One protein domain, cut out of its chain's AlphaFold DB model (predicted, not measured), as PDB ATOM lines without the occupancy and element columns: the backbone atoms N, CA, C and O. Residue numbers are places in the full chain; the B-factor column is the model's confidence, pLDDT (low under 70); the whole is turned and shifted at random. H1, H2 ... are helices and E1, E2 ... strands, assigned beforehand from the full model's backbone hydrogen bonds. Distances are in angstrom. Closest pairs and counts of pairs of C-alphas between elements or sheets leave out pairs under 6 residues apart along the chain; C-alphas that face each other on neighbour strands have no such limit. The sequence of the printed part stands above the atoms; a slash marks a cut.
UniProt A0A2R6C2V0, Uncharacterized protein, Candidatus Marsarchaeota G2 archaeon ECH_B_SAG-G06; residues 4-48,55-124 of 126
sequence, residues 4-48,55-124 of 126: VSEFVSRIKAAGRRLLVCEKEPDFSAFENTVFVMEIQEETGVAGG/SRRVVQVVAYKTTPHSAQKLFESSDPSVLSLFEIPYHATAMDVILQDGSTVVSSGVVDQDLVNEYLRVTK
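This is residues 4 to 48 and 55 to 124 of the 126 residues of an uncharacterized protein of Candidatus Marsarchaeota G2 archaeon ECH_B_SAG-G06 (UniProt A0A2R6C2V0). One strongly twisted sheet of six strands makes the core, with H1 packed on one face, H3 crossing the opposite face and the short H2 grazing the sheet. E6 bends sharply, joining the E5 and E6 hairpin to the rest, and residues 42 to 48 before a cut form a tail reaching away from one end. The printed part has 115 residues, with three named helices and six named strands in the order H1 E1 E2 E3 E4 H2 E5 E6 H3. The mixed sheet runs E4 E3 E2 E1 E6 E5, and the class is mixed, helices and strands. The whole is compact, with a radius of gyration of the C-alphas of 14.1 A, yet elongated in outline, spanning 49 by 31 by 24 A.

E2, residues 32 to 41, is antiparallel to E1, residues 16 to 21, in a hairpin, with N 37 and O 18 2.8 A apart. E3, residues 56 to 67, is antiparallel to E2, with N 36 and O 62 at 2.8 A. E4, residues 70 to 77, an edge strand, forms a hairpin with E3, with N 72 and O 65 at 2.8 A. E6, residues 104 to 111, is parallel to E1, with N 19 and O 108 at 2.8 A. E6 bends by 89 degrees at residue 108 and pairs in a staggered way: residues 109 to 111 with E1, residues 104 to 109 with E5, residues 93 to 98. E5, the other edge strand, forms a hairpin with E6, with N 95 and O 107 at 2.8 A. H1, residues 4 to 12, and H3, residues 113 to 122, lie on opposite faces, giving three layers, helices on both faces of the sheet. The closest C-alphas of H1 and E4 are Val 4 and Ala 71, 4.9 A apart. H3, at a height over the sheet of 8.8 A, lies over E2 and only just over E1, on which 3 of its 10 C-alphas fall. It runs across the strands, at 71 degrees to E2 on the local plane. The closest C-alphas of H3 and E1 are Val 116 and Val 20, 6.6 A apart. H2, residues 80 to 83, only grazes the sheet; its Leu 83 and Val 58 of E3 have C-alphas 6.4 A apart. H2 and H3 are only just apart, at 8.2 A. In H1 and H3 every O i to N i+4 pair is within hydrogen-bond range; H2 is too short for one, and its single O i to N i+3 pair is not within range.

H1 begins at C-alpha 4, (149.308, 152.411, 98.739), and is 12.2 A long. E1 measures 16.4 A, E2 27.9 A, E3 30.6 A, E4 20.9 A, E5 15.6 A and E6 16.5 A. H3, 14.4 A long, ends at C-alpha 122, (164.723, 134.159, 95.882).

The C-alphas farthest apart are those of Gly 48 and His 69, 51.4 A. Residues 49 to 54 are not printed, and C-alphas 48 and 55 are 17.3 A apart across the cut. Of the links printed whole, none is long. The mean pLDDT of the printed part is 90.5; residues 42 to 48 and residue 55 are under 70.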
ATOM      1  N   VAL A   4     148.824 151.656  97.565       93.06
ATOM      2  CA  VAL A   4     149.308 152.411  98.739       93.06
ATOM      3  C   VAL A   4     148.487 152.079  99.984       93.06
ATOM      4  O   VAL A   4     149.051 151.816 101.044       93.06
ATOM      5  N   SER A   5     147.155 152.045  99.875       93.06
ATOM      6  CA  SER A   5     146.309 151.693 101.020       93.06
ATOM      7  C   SER A   5     146.491 150.236 101.461       93.06
ATOM      8  O   SER A   5     146.466 149.971 102.661       93.06
ATOM      9  N   GLU A   6     146.742 149.306 100.530       94.06
ATOM     10  CA  GLU A   6     147.067 147.909 100.851       94.06
ATOM     11  C   GLU A   6     148.408 147.825 101.592       94.06
ATOM     12  O   GLU A   6     148.466 147.261 102.684       94.06
ATOM     13  N   PHE A   7     149.458 148.457 101.067       95.19
ATOM     14  CA  PHE A   7     150.778 148.518 101.693       95.19
ATOM     15  C   PHE A   7     150.723 149.076 103.124       95.19
ATOM     16  O   PHE A   7     151.178 148.430 104.071       95.19
ATOM     17  N   VAL A   8     150.080 150.233 103.307       94.19
ATOM     18  CA  VAL A   8     149.900 150.852 104.628       94.19
ATOM     19  C   VAL A   8     149.109 149.931 105.560       94.19
ATOM     20  O   VAL A   8     149.452 149.805 106.738       94.19
ATOM     21  N   SER A   9     148.080 149.245 105.050       93.75
ATOM     22  CA  SER A   9     147.296 148.300 105.851       93.75
ATOM     23  C   SER A   9     148.134 147.112 106.321       93.75
ATOM     24  O   SER A   9     147.990 146.685 107.463       93.75
ATOM     25  N   ARG A  10     149.068 146.623 105.495       93.19
ATOM     26  CA  ARG A  10     149.985 145.534 105.852       93.19
ATOM     27  C   ARG A  10     150.967 145.967 106.933       93.19
ATOM     28  O   ARG A  10     151.197 145.203 107.863       93.19
ATOM     29  N   ILE A  11     151.492 147.190 106.880       93.38
ATOM     30  CA  ILE A  11     152.349 147.707 107.960       93.38
ATOM     31  C   ILE A  11     151.548 147.836 109.265       93.38
ATOM     32  O   ILE A  11     152.021 147.406 110.316       93.38
ATOM     33  N   LYS A  12     150.321 148.374 109.199       92.12
ATOM     34  CA  LYS A  12     149.487 148.701 110.371       92.12
ATOM     35  C   LYS A  12     148.667 147.545 110.948       92.12
ATOM     36  O   LYS A  12     148.097 147.700 112.025       92.12
ATOM     37  N   ALA A  13     148.515 146.429 110.240       88.75
ATOM     38  CA  ALA A  13     147.579 145.389 110.657       88.75
ATOM     39  C   ALA A  13     147.969 144.739 112.010       88.75
ATOM     40  O   ALA A  13     149.090 144.870 112.502       88.75
ATOM     41  N   ALA A  14     147.048 144.025 112.649       80.94
ATOM     42  CA  ALA A  14     147.342 143.362 113.922       80.94
ATOM     43  C   ALA A  14     148.266 142.146 113.718       80.94
ATOM     44  O   ALA A  14     148.224 141.525 112.658       80.94
ATOM     45  N   GLY A  15     149.073 141.790 114.720       83.00
ATOM     46  CA  GLY A  15     149.960 140.622 114.678       83.00
ATOM     47  C   GLY A  15     151.441 140.964 114.508       83.00
ATOM     48  O   GLY A  15     151.822 142.126 114.357       83.00
ATOM     49  N   ARG A  16     152.296 139.938 114.581       87.25
ATOM     50  CA  ARG A  16     153.748 140.108 114.518       87.25
ATOM     51  C   ARG A  16     154.188 140.186 113.060       87.25
ATOM     52  O   ARG A  16     154.031 139.234 112.300       87.25
ATOM     53  N   ARG A  17     154.758 141.327 112.682       91.69
ATOM     54  CA  ARG A  17     155.358 141.530 111.365       91.69
ATOM     55  C   ARG A  17     156.794 141.955 111.482       91.69
ATOM     56  O   ARG A  17     157.210 142.487 112.509       91.69
ATOM     57  N   LEU A  18     157.507 141.699 110.406       94.44
ATOM     58  CA  LEU A  18     158.888 142.061 110.243       94.44
ATOM     59  C   LEU A  18     159.055 142.738 108.887       94.44
ATOM     60  O   LEU A  18     158.672 142.179 107.859       94.44
ATOM     61  N   LEU A  19     159.614 143.941 108.902       96.56
ATOM     62  CA  LEU A  19     160.006 144.665 107.705       96.56
ATOM     63  C   LEU A  19     161.478 144.401 107.400       96.56
ATOM     64  O   LEU A  19     162.322 144.491 108.286       96.56
ATOM     65  N   VAL A  20     161.788 144.101 106.148       97.38
ATOM     66  CA  VAL A  20     163.164 144.075 105.643       97.38
ATOM     67  C   VAL A  20     163.247 145.120 104.544       97.38
ATOM     68  O   VAL A  20     162.634 144.955 103.487       97.38
ATOM     69  N   CYS A  21     163.922 146.227 104.839       97.38
ATOM     70  CA  CYS A  21     163.958 147.418 103.998       97.38
ATOM     71  C   CYS A  21     165.341 147.601 103.371       97.38
ATOM     72  O   CYS A  21     166.358 147.414 104.034       97.38
ATOM     73  N   GLU A  22     165.375 148.036 102.112       97.38
ATOM     74  CA  GLU A  22     166.617 148.344 101.392       97.38
ATOM     75  C   GLU A  22     167.305 149.583 101.983       97.38
ATOM     76  O   GLU A  22     168.529 149.662 102.052       97.38
ATOM     77  N   LYS A  23     166.500 150.563 102.408       96.62
ATOM     78  CA  LYS A  23     166.926 151.837 103.007       96.62
ATOM     79  C   LYS A  23     166.093 152.153 104.244       96.62
ATOM     80  O   LYS A  23     165.119 151.451 104.529       96.62
ATOM     81  N   GLU A  24     166.431 153.238 104.937       95.69
ATOM     82  CA  GLU A  24     165.596 153.768 106.016       95.69
ATOM     83  C   GLU A  24     164.127 153.901 105.561       95.69
ATOM     84  O   GLU A  24     163.867 154.327 104.428       95.69
ATOM     85  N   PRO A  25     163.155 153.488 106.395       94.56
ATOM     86  CA  PRO A  25     161.752 153.384 106.006       94.56
ATOM     87  C   PRO A  25     161.038 154.745 106.049       94.56
ATOM     88  O   PRO A  25     160.015 154.905 106.715       94.56
ATOM     89  N   ASP A  26     161.572 155.719 105.311       96.44
ATOM     90  CA  ASP A  26     160.890 156.963 104.969       96.44
ATOM     91  C   ASP A  26     160.290 156.871 103.562       96.44
ATOM     92  O   ASP A  26     160.882 157.273 102.555       96.44
ATOM     93  N   PHE A  27     159.082 156.312 103.505       95.69
ATOM     94  CA  PHE A  27     158.329 156.126 102.268       95.69
ATOM     95  C   PHE A  27     157.684 157.420 101.763       95.69
ATOM     96  O   PHE A  27     157.088 157.408 100.689       95.69
ATOM     97  N   SER A  28     157.783 158.522 102.513       94.62
ATOM     98  CA  SER A  28     157.302 159.839 102.084       94.62
ATOM     99  C   SER A  28     158.322 160.578 101.215       94.62
ATOM    100  O   SER A  28     157.935 161.401 100.387       94.62
ATOM    101  N   ALA A  29     159.613 160.267 101.370       92.75
ATOM    102  CA  ALA A  29     160.698 161.010 100.737       92.75
ATOM    103  C   ALA A  29     161.482 160.197  99.698       92.75
ATOM    104  O   ALA A  29     161.911 160.759  98.687       92.75
ATOM    105  N   PHE A  30     161.658 158.889  99.908       92.81
ATOM    106  CA  PHE A  30     162.586 158.090  99.107       92.81
ATOM    107  C   PHE A  30     161.959 156.832  98.519       92.81
ATOM    108  O   PHE A  30     161.036 156.231  99.065       92.81
ATOM    109  N   GLU A  31     162.519 156.410  97.385       95.94
ATOM    110  CA  GLU A  31     162.238 155.098  96.823       95.94
ATOM    111  C   GLU A  31     162.923 153.999  97.642       95.94
ATOM    112  O   GLU A  31     164.126 154.086  97.939       95.94
ATOM    113  N   ASN A  32     162.165 152.949  97.953       97.00
ATOM    114  CA  ASN A  32     162.617 151.840  98.780       97.00
ATOM    115  C   ASN A  32     162.028 150.511  98.280       97.00
ATOM    116  O   ASN A  32     160.939 150.460  97.706       97.00
ATOM    117  N   THR A  33     162.757 149.424  98.496       97.88
ATOM    118  CA  THR A  33     162.249 148.063  98.319       97.88
ATOM    119  C   THR A  33     162.068 147.464  99.699       97.88
ATOM    120  O   THR A  33     163.006 147.437 100.492       97.88
ATOM    121  N   VAL A  34     160.861 146.998 100.003       97.62
ATOM    122  CA  VAL A  34     160.532 146.477 101.330       97.62
ATOM    123  C   VAL A  34     159.825 145.140 101.231       97.62
ATOM    124  O   VAL A  34     158.850 144.980 100.495       97.62
ATOM    125  N   PHE A  35     160.299 144.184 102.019       97.62
ATOM    126  CA  PHE A  35     159.608 142.933 102.276       97.62
ATOM    127  C   PHE A  35     158.860 143.040 103.598       97.62
ATOM    128  O   PHE A  35     159.437 143.363 104.633       97.62
ATOM    129  N   VAL A  36     157.563 142.756 103.560       96.81
ATOM    130  CA  VAL A  36     156.698 142.637 104.731       96.81
ATOM    131  C   VAL A  36     156.489 141.153 104.994       96.81
ATOM    132  O   VAL A  36     155.819 140.469 104.218       96.81
ATOM    133  N   MET A  37     157.072 140.655 106.079       95.25
ATOM    134  CA  MET A  37     156.953 139.263 106.502       95.25
ATOM    135  C   MET A  37     155.953 139.166 107.651       95.25
ATOM    136  O   MET A  37     156.103 139.831 108.679       95.25
ATOM    137  N   GLU A  38     154.936 138.328 107.496       93.88
ATOM    138  CA  GLU A  38     154.034 137.976 108.586       93.88
ATOM    139  C   GLU A  38     154.595 136.774 109.341       93.88
ATOM    140  O   GLU A  38     154.906 135.741 108.743       93.88
ATOM    141  N   ILE A  39     154.745 136.928 110.656       89.62
ATOM    142  CA  ILE A  39     155.320 135.915 111.532       89.62
ATOM    143  C   ILE A  39     154.212 135.365 112.418       89.62
ATOM    144  O   ILE A  39     153.606 136.092 113.206       89.62
ATOM    145  N   GLN A  40     154.001 134.057 112.337       85.44
ATOM    146  CA  GLN A  40     153.186 133.331 113.292       85.44
ATOM    147  C   GLN A  40     154.081 132.763 114.395       85.44
ATOM    148  O   GLN A  40     155.127 132.160 114.131       85.44
ATOM    149  N   GLU A  41     153.665 132.966 115.641       71.50
ATOM    150  CA  GLU A  41     154.206 132.238 116.783       71.50
ATOM    151  C   GLU A  41     153.323 131.020 117.028       71.50
ATOM    152  O   GLU A  41     152.116 131.154 117.236       71.50
ATOM    153  N   GLU A  42     153.908 129.826 117.012       62.56
ATOM    154  CA  GLU A  42     153.198 128.662 117.520       62.56
ATOM    155  C   GLU A  42     153.178 128.747 119.049       62.56
ATOM    156  O   GLU A  42     154.185 128.522 119.723       62.56
ATOM    157  N   THR A  43     152.027 129.101 119.625       53.31
ATOM    158  CA  THR A  43     151.808 129.016 121.073       53.31
ATOM    159  C   THR A  43     151.620 127.553 121.470       53.31
ATOM    160  O   THR A  43     150.506 127.092 121.715       53.31
ATOM    161  N   GLY A  44     152.722 126.808 121.505       48.16
ATOM    162  CA  GLY A  44     152.799 125.454 122.033       48.16
ATOM    163  C   GLY A  44     153.560 125.431 123.354       48.16
ATOM    164  O   GLY A  44     154.783 125.401 123.350       48.16
ATOM    165  N   VAL A  45     152.811 125.444 124.463       42.66
ATOM    166  CA  VAL A  45     152.982 124.661 125.710       42.66
ATOM    167  C   VAL A  45     152.617 125.494 126.947       42.66
ATOM    168  O   VAL A  45     153.357 126.349 127.431       42.66
ATOM    169  N   ALA A  46     151.440 125.173 127.485       54.50
ATOM    170  CA  ALA A  46     151.041 125.471 128.847       54.50
ATOM    171  C   ALA A  46     152.044 124.859 129.842       54.50
ATOM    172  O   ALA A  46     152.341 123.675 129.756       54.50
ATOM    173  N   GLY A  47     152.526 125.666 130.789       52.31
ATOM    174  CA  GLY A  47     153.070 125.246 132.086       52.31
ATOM    175  C   GLY A  47     154.024 124.044 132.122       52.31
ATOM    176  O   GLY A  47     153.587 122.908 132.254       52.31
ATOM    177  N   GLY A  48     155.330 124.307 132.226       46.41
ATOM    178  CA  GLY A  48     156.246 123.373 132.891       46.41
ATOM    179  C   GLY A  48     157.613 123.222 132.240       46.41
ATOM    180  O   GLY A  48     157.768 122.423 131.334       46.41
ATOM    181  N   SER A  55     158.815 128.157 117.995       59.44
ATOM    182  CA  SER A  55     159.120 128.260 116.573       59.44
ATOM    183  C   SER A  55     158.411 129.484 116.004       59.44
ATOM    184  O   SER A  55     157.181 129.559 115.973       59.44
ATOM    185  N   ARG A  56     159.201 130.469 115.568       72.19
ATOM    186  CA  ARG A  56     158.722 131.569 114.731       72.19
ATOM    187  C   ARG A  56     158.722 131.080 113.298       72.19
ATOM    188  O   ARG A  56     159.758 130.638 112.807       72.19
ATOM    189  N   ARG A  57     157.577 131.171 112.635       84.19
ATOM    190  CA  ARG A  57     157.444 130.780 111.237       84.19
ATOM    191  C   ARG A  57     156.912 131.948 110.427       84.19
ATOM    192  O   ARG A  57     155.939 132.585 110.822       84.19
ATOM    193  N   VAL A  58     157.538 132.206 109.283       90.62
ATOM    194  CA  VAL A  58     156.978 133.113 108.278       90.62
ATOM    195  C   VAL A  58     155.789 132.415 107.634       90.62
ATOM    196  O   VAL A  58     155.915 131.282 107.167       90.62
ATOM    197  N   VAL A  59     154.637 133.078 107.631       93.00
ATOM    198  CA  VAL A  59     153.393 132.562 107.031       93.00
ATOM    199  C   VAL A  59     153.008 133.293 105.754       93.00
ATOM    200  O   VAL A  59     152.243 132.768 104.947       93.00
ATOM    201  N   GLN A  60     153.567 134.482 105.544       95.38
ATOM    202  CA  GLN A  60     153.396 135.245 104.321       95.38
ATOM    203  C   GLN A  60     154.575 136.193 104.125       95.38
ATOM    204  O   GLN A  60     155.063 136.788 105.086       95.38
ATOM    205  N   VAL A  61     154.992 136.366 102.874       96.69
ATOM    206  CA  VAL A  61     155.927 137.415 102.458       96.69
ATOM    207  C   VAL A  61     155.292 138.208 101.332       96.69
ATOM    208  O   VAL A  61     154.781 137.633 100.370       96.69
ATOM    209  N   VAL A  62     155.347 139.531 101.445       97.50
ATOM    210  CA  VAL A  62     154.931 140.451 100.388       97.50
ATOM    211  C   VAL A  62     156.048 141.450 100.128       97.50
ATOM    212  O   VAL A  62     156.510 142.096 101.064       97.50
ATOM    213  N   ALA A  63     156.478 141.586  98.877       97.56
ATOM    214  CA  ALA A  63     157.474 142.570  98.472       97.56
ATOM    215  C   ALA A  63     156.796 143.767  97.808       97.56
ATOM    216  O   ALA A  63     155.944 143.596  96.930       97.56
ATOM    217  N   TYR A  64     157.218 144.969  98.182       97.75
ATOM    218  CA  TYR A  64     156.778 146.219  97.580       97.75
ATOM    219  C   TYR A  64     157.970 147.027  97.085       97.75
ATOM    220  O   TYR A  64     158.996 147.117  97.761       97.75
ATOM    221  N   LYS A  65     157.791 147.679  95.937       97.31
ATOM    222  CA  LYS A  65     158.576 148.846  95.545       97.31
ATOM    223  C   LYS A  65     157.778 150.090  95.888       97.31
ATOM    224  O   LYS A  65     156.662 150.262  95.400       97.31
ATOM    225  N   THR A  66     158.317 150.944  96.739       96.62
ATOM    226  CA  THR A  66     157.649 152.168  97.174       96.62
ATOM    227  C   THR A  66     158.331 153.383  96.579       96.62
ATOM    228  O   THR A  66     159.546 153.415  96.425       96.62
ATOM    229  N   THR A  67     157.530 154.389  96.252       95.62
ATOM    230  CA  THR A  67     157.962 155.759  95.969       95.62
ATOM    231  C   THR A  67     157.149 156.704  96.866       95.62
ATOM    232  O   THR A  67     156.131 156.269  97.419       95.62
ATOM    233  N   PRO A  68     157.497 158.002  96.958       93.12
ATOM    234  CA  PRO A  68     156.688 158.997  97.674       93.12
ATOM    235  C   PRO A  68     155.197 159.020  97.306       93.12
ATOM    236  O   PRO A  68     154.363 159.484  98.081       93.12
ATOM    237  N   HIS A  69     154.840 158.539  96.111       91.94
ATOM    238  CA  HIS A  69     153.484 158.638  95.568       91.94
ATOM    239  C   HIS A  69     152.837 157.283  95.258       91.94
ATOM    240  O   HIS A  69     151.662 157.241  94.890       91.94
ATOM    241  N   SER A  70     153.568 156.173  95.384       94.19
ATOM    242  CA  SER A  70     153.073 154.845  95.013       94.19
ATOM    243  C   SER A  70     153.670 153.726  95.864       94.19
ATOM    244  O   SER A  70     154.713 153.872  96.498       94.19
ATOM    245  N   ALA A  71     152.997 152.580  95.871       96.00
ATOM    246  CA  ALA A  71     153.514 151.343  96.437       96.00
ATOM    247  C   ALA A  71     153.114 150.203  95.506       96.00
ATOM    248  O   ALA A  71     151.977 149.761  95.552       96.00
ATOM    249  N   GLN A  72     154.023 149.756  94.650       96.44
ATOM    250  CA  GLN A  72     153.769 148.668  93.717       96.44
ATOM    251  C   GLN A  72     154.109 147.338  94.384       96.44
ATOM    252  O   GLN A  72     155.239 147.137  94.837       96.44
ATOM    253  N   LYS A  73     153.163 146.400  94.413       96.88
ATOM    254  CA  LYS A  73     153.437 145.034  94.871       96.88
ATOM    255  C   LYS A  73     154.233 144.287  93.799       96.88
ATOM    256  O   LYS A  73     153.781 144.164  92.665       96.88
ATOM    257  N   LEU A  74     155.414 143.793  94.158       96.75
ATOM    258  CA  LEU A  74     156.294 143.047  93.254       96.75
ATOM    259  C   LEU A  74     156.126 141.534  93.397       96.75
ATOM    260  O   LEU A  74     156.268 140.794  92.427       96.75
ATOM    261  N   PHE A  75     155.847 141.071  94.614       96.94
ATOM    262  CA  PHE A  75     155.784 139.653  94.938       96.94
ATOM    263  C   PHE A  75     154.857 139.411  96.127       96.94
ATOM    264  O   PHE A  75     154.789 140.226  97.045       96.94
ATOM    265  N   GLU A  76     154.173 138.271  96.133       97.00
ATOM    266  CA  GLU A  76     153.382 137.787  97.262       97.00
ATOM    267  C   GLU A  76     153.405 136.260  97.266       97.00
ATOM    268  O   GLU A  76     153.127 135.630  96.246       97.00
ATOM    269  N   SER A  77     153.729 135.660  98.409       96.44
ATOM    270  CA  SER A  77     153.631 134.214  98.584       96.44
ATOM    271  C   SER A  77     153.264 133.845 100.013       96.44
ATOM    272  O   SER A  77     153.692 134.482 100.976       96.44
ATOM    273  N   SER A  78     152.479 132.780 100.121       95.62
ATOM    274  CA  SER A  78     152.184 132.045 101.351       95.62
ATOM    275  C   SER A  78     152.543 130.554 101.230       95.62
ATOM    276  O   SER A  78     152.232 129.772 102.127       95.62
ATOM    277  N   ASP A  79     153.196 130.139 100.133       94.00
ATOM    278  CA  ASP A  79     153.610 128.747  99.915       94.00
ATOM    279  C   ASP A  79     154.766 128.387 100.863       94.00
ATOM    280  O   ASP A  79     155.854 128.954 100.722       94.00
ATOM    281  N   PRO A  80     154.594 127.419 101.785       90.56
ATOM    282  CA  PRO A  80     155.644 126.975 102.701       90.56
ATOM    283  C   PRO A  80     156.994 126.669 102.047       90.56
ATOM    284  O   PRO A  80     158.027 126.914 102.666       90.56
ATOM    285  N   SER A  81     156.984 126.142 100.821       90.56
ATOM    286  CA  SER A  81     158.186 125.760 100.067       90.56
ATOM    287  C   SER A  81     158.977 126.973  99.586       90.56
ATOM    288  O   SER A  81     160.185 126.898  99.400       90.56
ATOM    289  N   VAL A  82     158.280 128.087  99.361       92.50
ATOM    290  CA  VAL A  82     158.873 129.370  98.982       92.50
ATOM    291  C   VAL A  82     159.276 130.140 100.233       92.50
ATOM    292  O   VAL A  82     160.364 130.698 100.287       92.50
ATOM    293  N   LEU A  83     158.427 130.131 101.263       92.75
ATOM    294  CA  LEU A  83     158.685 130.807 102.534       92.75
ATOM    295  C   LEU A  83     159.920 130.260 103.259       92.75
ATOM    296  O   LEU A  83     160.612 131.026 103.920       92.75
ATOM    297  N   SER A  84     160.226 128.967 103.117       89.56
ATOM    298  CA  SER A  84     161.430 128.352 103.693       89.56
ATOM    299  C   SER A  84     162.743 128.841 103.073       89.56
ATOM    300  O   SER A  84     163.801 128.589 103.644       89.56
ATOM    301  N   LEU A  85     162.685 129.525 101.924       92.12
ATOM    302  CA  LEU A  85     163.847 130.130 101.269       92.12
ATOM    303  C   LEU A  85     164.195 131.511 101.835       92.12
ATOM    304  O   LEU A  85     165.263 132.030 101.531       92.12
ATOM    305  N   PHE A  86     163.302 132.118 102.623       92.06
ATOM    306  CA  PHE A  86     163.549 133.408 103.256       92.06
ATOM    307  C   PHE A  86     164.168 133.211 104.636       92.06
ATOM    308  O   PHE A  86     163.640 132.475 105.473       92.06
ATOM    309  N   GLU A  87     165.261 133.920 104.892       88.06
ATOM    310  CA  GLU A  87     165.811 134.037 106.237       88.06
ATOM    311  C   GLU A  87     164.876 134.881 107.127       88.06
ATOM    312  O   GLU A  87     164.089 135.697 106.654       88.06
ATOM    313  N   ILE A  88     164.910 134.674 108.443       88.94
ATOM    314  CA  ILE A  88     164.246 135.571 109.394       88.94
ATOM    315  C   ILE A  88     165.350 136.333 110.132       88.94
ATOM    316  O   ILE A  88     166.012 135.727 110.975       88.94
ATOM    317  N   PRO A  89     165.556 137.640 109.885       86.75
ATOM    318  CA  PRO A  89     166.589 138.404 110.571       86.75
ATOM    319  C   PRO A  89     166.306 138.472 112.075       86.75
ATOM    320  O   PRO A  89     165.364 139.115 112.546       86.75
ATOM    321  N   TYR A  90     167.154 137.805 112.858       77.44
ATOM    322  CA  TYR A  90     167.034 137.733 114.320       77.44
ATOM    323  C   TYR A  90     167.398 139.039 115.036       77.44
ATOM    324  O   TYR A  90     167.066 139.203 116.208       77.44
ATOM    325  N   HIS A  91     168.058 139.961 114.337       84.88
ATOM    326  CA  HIS A  91     168.503 141.255 114.855       84.88
ATOM    327  C   HIS A  91     167.504 142.392 114.575       84.88
ATOM    328  O   HIS A  91     167.857 143.564 114.671       84.88
ATOM    329  N   ALA A  92     166.256 142.056 114.241       88.06
ATOM    330  CA  ALA A  92     165.204 143.034 114.020       88.06
ATOM    331  C   ALA A  92     164.943 143.902 115.262       88.06
ATOM    332  O   ALA A  92     164.749 143.387 116.369       88.06
ATOM    333  N   THR A  93     164.861 145.215 115.066       91.62
ATOM    334  CA  THR A  93     164.576 146.197 116.118       91.62
ATOM    335  C   THR A  93     163.240 146.884 115.867       91.62
ATOM    336  O   THR A  93     162.642 146.747 114.800       91.62
ATOM    337  N   ALA A  94     162.739 147.615 116.864       93.50
ATOM    338  CA  ALA A  94     161.687 148.592 116.617       93.50
ATOM    339  C   ALA A  94     162.271 149.738 115.774       93.50
ATOM    340  O   ALA A  94     163.355 150.232 116.083       93.50
ATOM    341  N   MET A  95     161.566 150.127 114.717       94.06
ATOM    342  CA  MET A  95     161.929 151.217 113.816       94.06
ATOM    343  C   MET A  95     160.737 152.143 113.602       94.06
ATOM    344  O   MET A  95     159.594 151.682 113.504       94.06
ATOM    345  N   ASP A  96     161.027 153.435 113.505       95.62
ATOM    346  CA  ASP A  96     160.064 154.434 113.062       95.62
ATOM    347  C   ASP A  96     159.929 154.349 111.544       95.62
ATOM    348  O   ASP A  96     160.909 154.463 110.815       95.62
ATOM    349  N   VAL A  97     158.706 154.130 111.072       96.44
ATOM    350  CA  VAL A  97     158.351 154.037 109.658       96.44
ATOM    351  C   VAL A  97     157.515 155.255 109.297       96.44
ATOM    352  O   VAL A  97     156.409 155.418 109.819       96.44
ATOM    353  N   ILE A  98     158.023 156.096 108.400       97.25
ATOM    354  CA  ILE A  98     157.298 157.254 107.872       97.25
ATOM    355  C   ILE A  98     156.555 156.799 106.614       97.25
ATOM    356  O   ILE A  98     157.150 156.332 105.643       97.25
ATOM    357  N   LEU A  99     155.230 156.879 106.656       96.00
ATOM    358  CA  LEU A  99     154.344 156.452 105.575       96.00
ATOM    359  C   LEU A  99     154.207 157.544 104.511       96.00
ATOM    360  O   LEU A  99     154.538 158.700 104.753       96.00
ATOM    361  N   GLN A 100     153.658 157.202 103.341       93.38
ATOM    362  CA  GLN A 100     153.479 158.158 102.236       93.38
ATOM    363  C   GLN A 100     152.634 159.391 102.611       93.38
ATOM    364  O   GLN A 100     152.760 160.437 101.983       93.38
ATOM    365  N   ASP A 101     151.765 159.284 103.621       93.50
ATOM    366  CA  ASP A 101     150.957 160.398 104.135       93.50
ATOM    367  C   ASP A 101     151.692 161.265 105.181       93.50
ATOM    368  O   ASP A 101     151.103 162.192 105.735       93.50
ATOM    369  N   GLY A 102     152.965 160.965 105.460       94.25
ATOM    370  CA  GLY A 102     153.792 161.623 106.471       94.25
ATOM    371  C   GLY A 102     153.532 161.148 107.903       94.25
ATOM    372  O   GLY A 102     154.190 161.625 108.828       94.25
ATOM    373  N   SER A 103     152.593 160.221 108.127       95.81
ATOM    374  CA  SER A 103     152.361 159.660 109.458       95.81
ATOM    375  C   SER A 103     153.445 158.651 109.836       95.81
ATOM    376  O   SER A 103     153.913 157.872 109.005       95.81
ATOM    377  N   THR A 104     153.826 158.644 111.112       96.62
ATOM    378  CA  THR A 104     154.828 157.715 111.646       96.62
ATOM    379  C   THR A 104     154.153 156.548 112.359       96.62
ATOM    380  O   THR A 104     153.224 156.738 113.149       96.62
ATOM    381  N   VAL A 105     154.637 155.333 112.108       95.56
ATOM    382  CA  VAL A 105     154.254 154.120 112.840       95.56
ATOM    383  C   VAL A 105     155.493 153.373 113.304       95.56
ATOM    384  O   VAL A 105     156.496 153.340 112.602       95.56
ATOM    385  N   VAL A 106     155.414 152.734 114.468       94.62
ATOM    386  CA  VAL A 106     156.493 151.868 114.952       94.62
ATOM    387  C   VAL A 106     156.248 150.453 114.443       94.62
ATOM    388  O   VAL A 106     155.177 149.888 114.676       94.62
ATOM    389  N   SER A 107     157.234 149.867 113.768       93.19
ATOM    390  CA  SER A 107     157.192 148.474 113.315       93.19
ATOM    391  C   SER A 107     158.480 147.743 113.672       93.19
ATOM    392  O   SER A 107     159.492 148.369 113.969       93.19
ATOM    393  N   SER A 108     158.449 146.412 113.679       93.44
ATOM    394  CA  SER A 108     159.671 145.622 113.829       93.44
ATOM    395  C   SER A 108     160.297 145.413 112.458       93.44
ATOM    396  O   SER A 108     159.594 145.066 111.510       93.44
ATOM    397  N   GLY A 109     161.608 145.589 112.341       94.94
ATOM    398  CA  GLY A 109     162.287 145.383 111.073       94.94
ATOM    399  C   GLY A 109     163.799 145.485 111.141       94.94
ATOM    400  O   GLY A 109     164.382 145.675 112.208       94.94
ATOM    401  N   VAL A 110     164.411 145.405 109.969       96.38
ATOM    402  CA  VAL A 110     165.820 145.693 109.711       96.38
ATOM    403  C   VAL A 110     165.946 146.535 108.437       96.38
ATOM    404  O   VAL A 110     165.164 146.375 107.497       96.38
ATOM    405  N   VAL A 111     166.924 147.440 108.420       96.88
ATOM    406  CA  VAL A 111     167.413 148.084 107.196       96.88
ATOM    407  C   VAL A 111     168.680 147.347 106.771       96.88
ATOM    408  O   VAL A 111     169.709 147.479 107.428       96.88
ATOM    409  N   ASP A 112     168.581 146.530 105.726       96.38
ATOM    410  CA  ASP A 112     169.670 145.681 105.239       96.38
ATOM    411  C   ASP A 112     169.534 145.474 103.725       96.38
ATOM    412  O   ASP A 112     168.669 144.738 103.239       96.38
ATOM    413  N   GLN A 113     170.390 146.161 102.970       96.00
ATOM    414  CA  GLN A 113     170.388 146.106 101.514       96.00
ATOM    415  C   GLN A 113     170.811 144.729 100.984       96.00
ATOM    416  O   GLN A 113     170.281 144.281  99.964       96.00
ATOM    417  N   ASP A 114     171.747 144.053 101.650       96.19
ATOM    418  CA  ASP A 114     172.249 142.756 101.202       96.19
ATOM    419  C   ASP A 114     171.169 141.687 101.370       96.19
ATOM    420  O   ASP A 114     170.885 140.948 100.425       96.19
ATOM    421  N   LEU A 115     170.460 141.703 102.501       95.94
ATOM    422  CA  LEU A 115     169.331 140.808 102.744       95.94
ATOM    423  C   LEU A 115     168.176 141.049 101.758       95.94
ATOM    424  O   LEU A 115     167.575 140.104 101.242       95.94
ATOM    425  N   VAL A 116     167.888 142.312 101.421       97.00
ATOM    426  CA  VAL A 116     166.914 142.633 100.363       97.00
ATOM    427  C   VAL A 116     167.353 142.066  99.014       97.00
ATOM    428  O   VAL A 116     166.536 141.468  98.311       97.00
ATOM    429  N   ASN A 117     168.629 142.204  98.651       96.50
ATOM    430  CA  ASN A 117     169.156 141.650  97.405       96.50
ATOM    431  C   ASN A 117     169.053 140.119  97.366       96.50
ATOM    432  O   ASN A 117     168.757 139.552  96.314       96.50
ATOM    433  N   GLU A 118     169.270 139.435  98.488       96.06
ATOM    434  CA  GLU A 118     169.063 137.988  98.591       96.06
ATOM    435  C   GLU A 118     167.596 137.611  98.360       96.06
ATOM    436  O   GLU A 118     167.301 136.727  97.551       96.06
ATOM    437  N   TYR A 119     166.660 138.332  98.976       96.31
ATOM    438  CA  TYR A 119     165.229 138.074  98.804       96.31
ATOM    439  C   TYR A 119     164.750 138.366  97.378       96.31
ATOM    440  O   TYR A 119     163.903 137.648  96.838       96.31
ATOM    441  N   LEU A 120     165.315 139.378  96.720       96.50
ATOM    442  CA  LEU A 120     165.053 139.653  95.307       96.50
ATOM    443  C   LEU A 120     165.499 138.486  94.403       96.50
ATOM    444  O   LEU A 120     164.775 138.137  93.471       96.50
ATOM    445  N   ARG A 121     166.617 137.813  94.713       95.25
ATOM    446  CA  ARG A 121     167.041 136.594  93.991       95.25
ATOM    447  C   ARG A 121     166.108 135.417  94.253       95.25
ATOM    448  O   ARG A 121     165.731 134.720  93.313       95.25
ATOM    449  N   VAL A 122     165.695 135.208  95.507       92.56
ATOM    450  CA  VAL A 122     164.723 134.159  95.882       92.56
ATOM    451  C   VAL A 122     163.411 134.330  95.109       92.56
ATOM    452  O   VAL A 122     162.827 133.358  94.629       92.56
ATOM    453  N   THR A 123     162.976 135.577  94.935       92.19
ATOM    454  CA  THR A 123     161.744 135.933  94.214       92.19
ATOM    455  C   THR A 123     161.910 136.053  92.699       92.19
ATOM    456  O   THR A 123     160.906 136.215  92.004       92.19
ATOM    457  N   LYS A 124     163.136 135.915  92.168       91.69
ATOM    458  CA  LYS A 124     163.476 136.090  90.741       91.69
ATOM    459  C   LYS A 124     163.074 137.461  90.185       91.69
ATOM    460  O   LYS A 124     162.694 137.575  89.020       91.69
TER     461      LYS A 124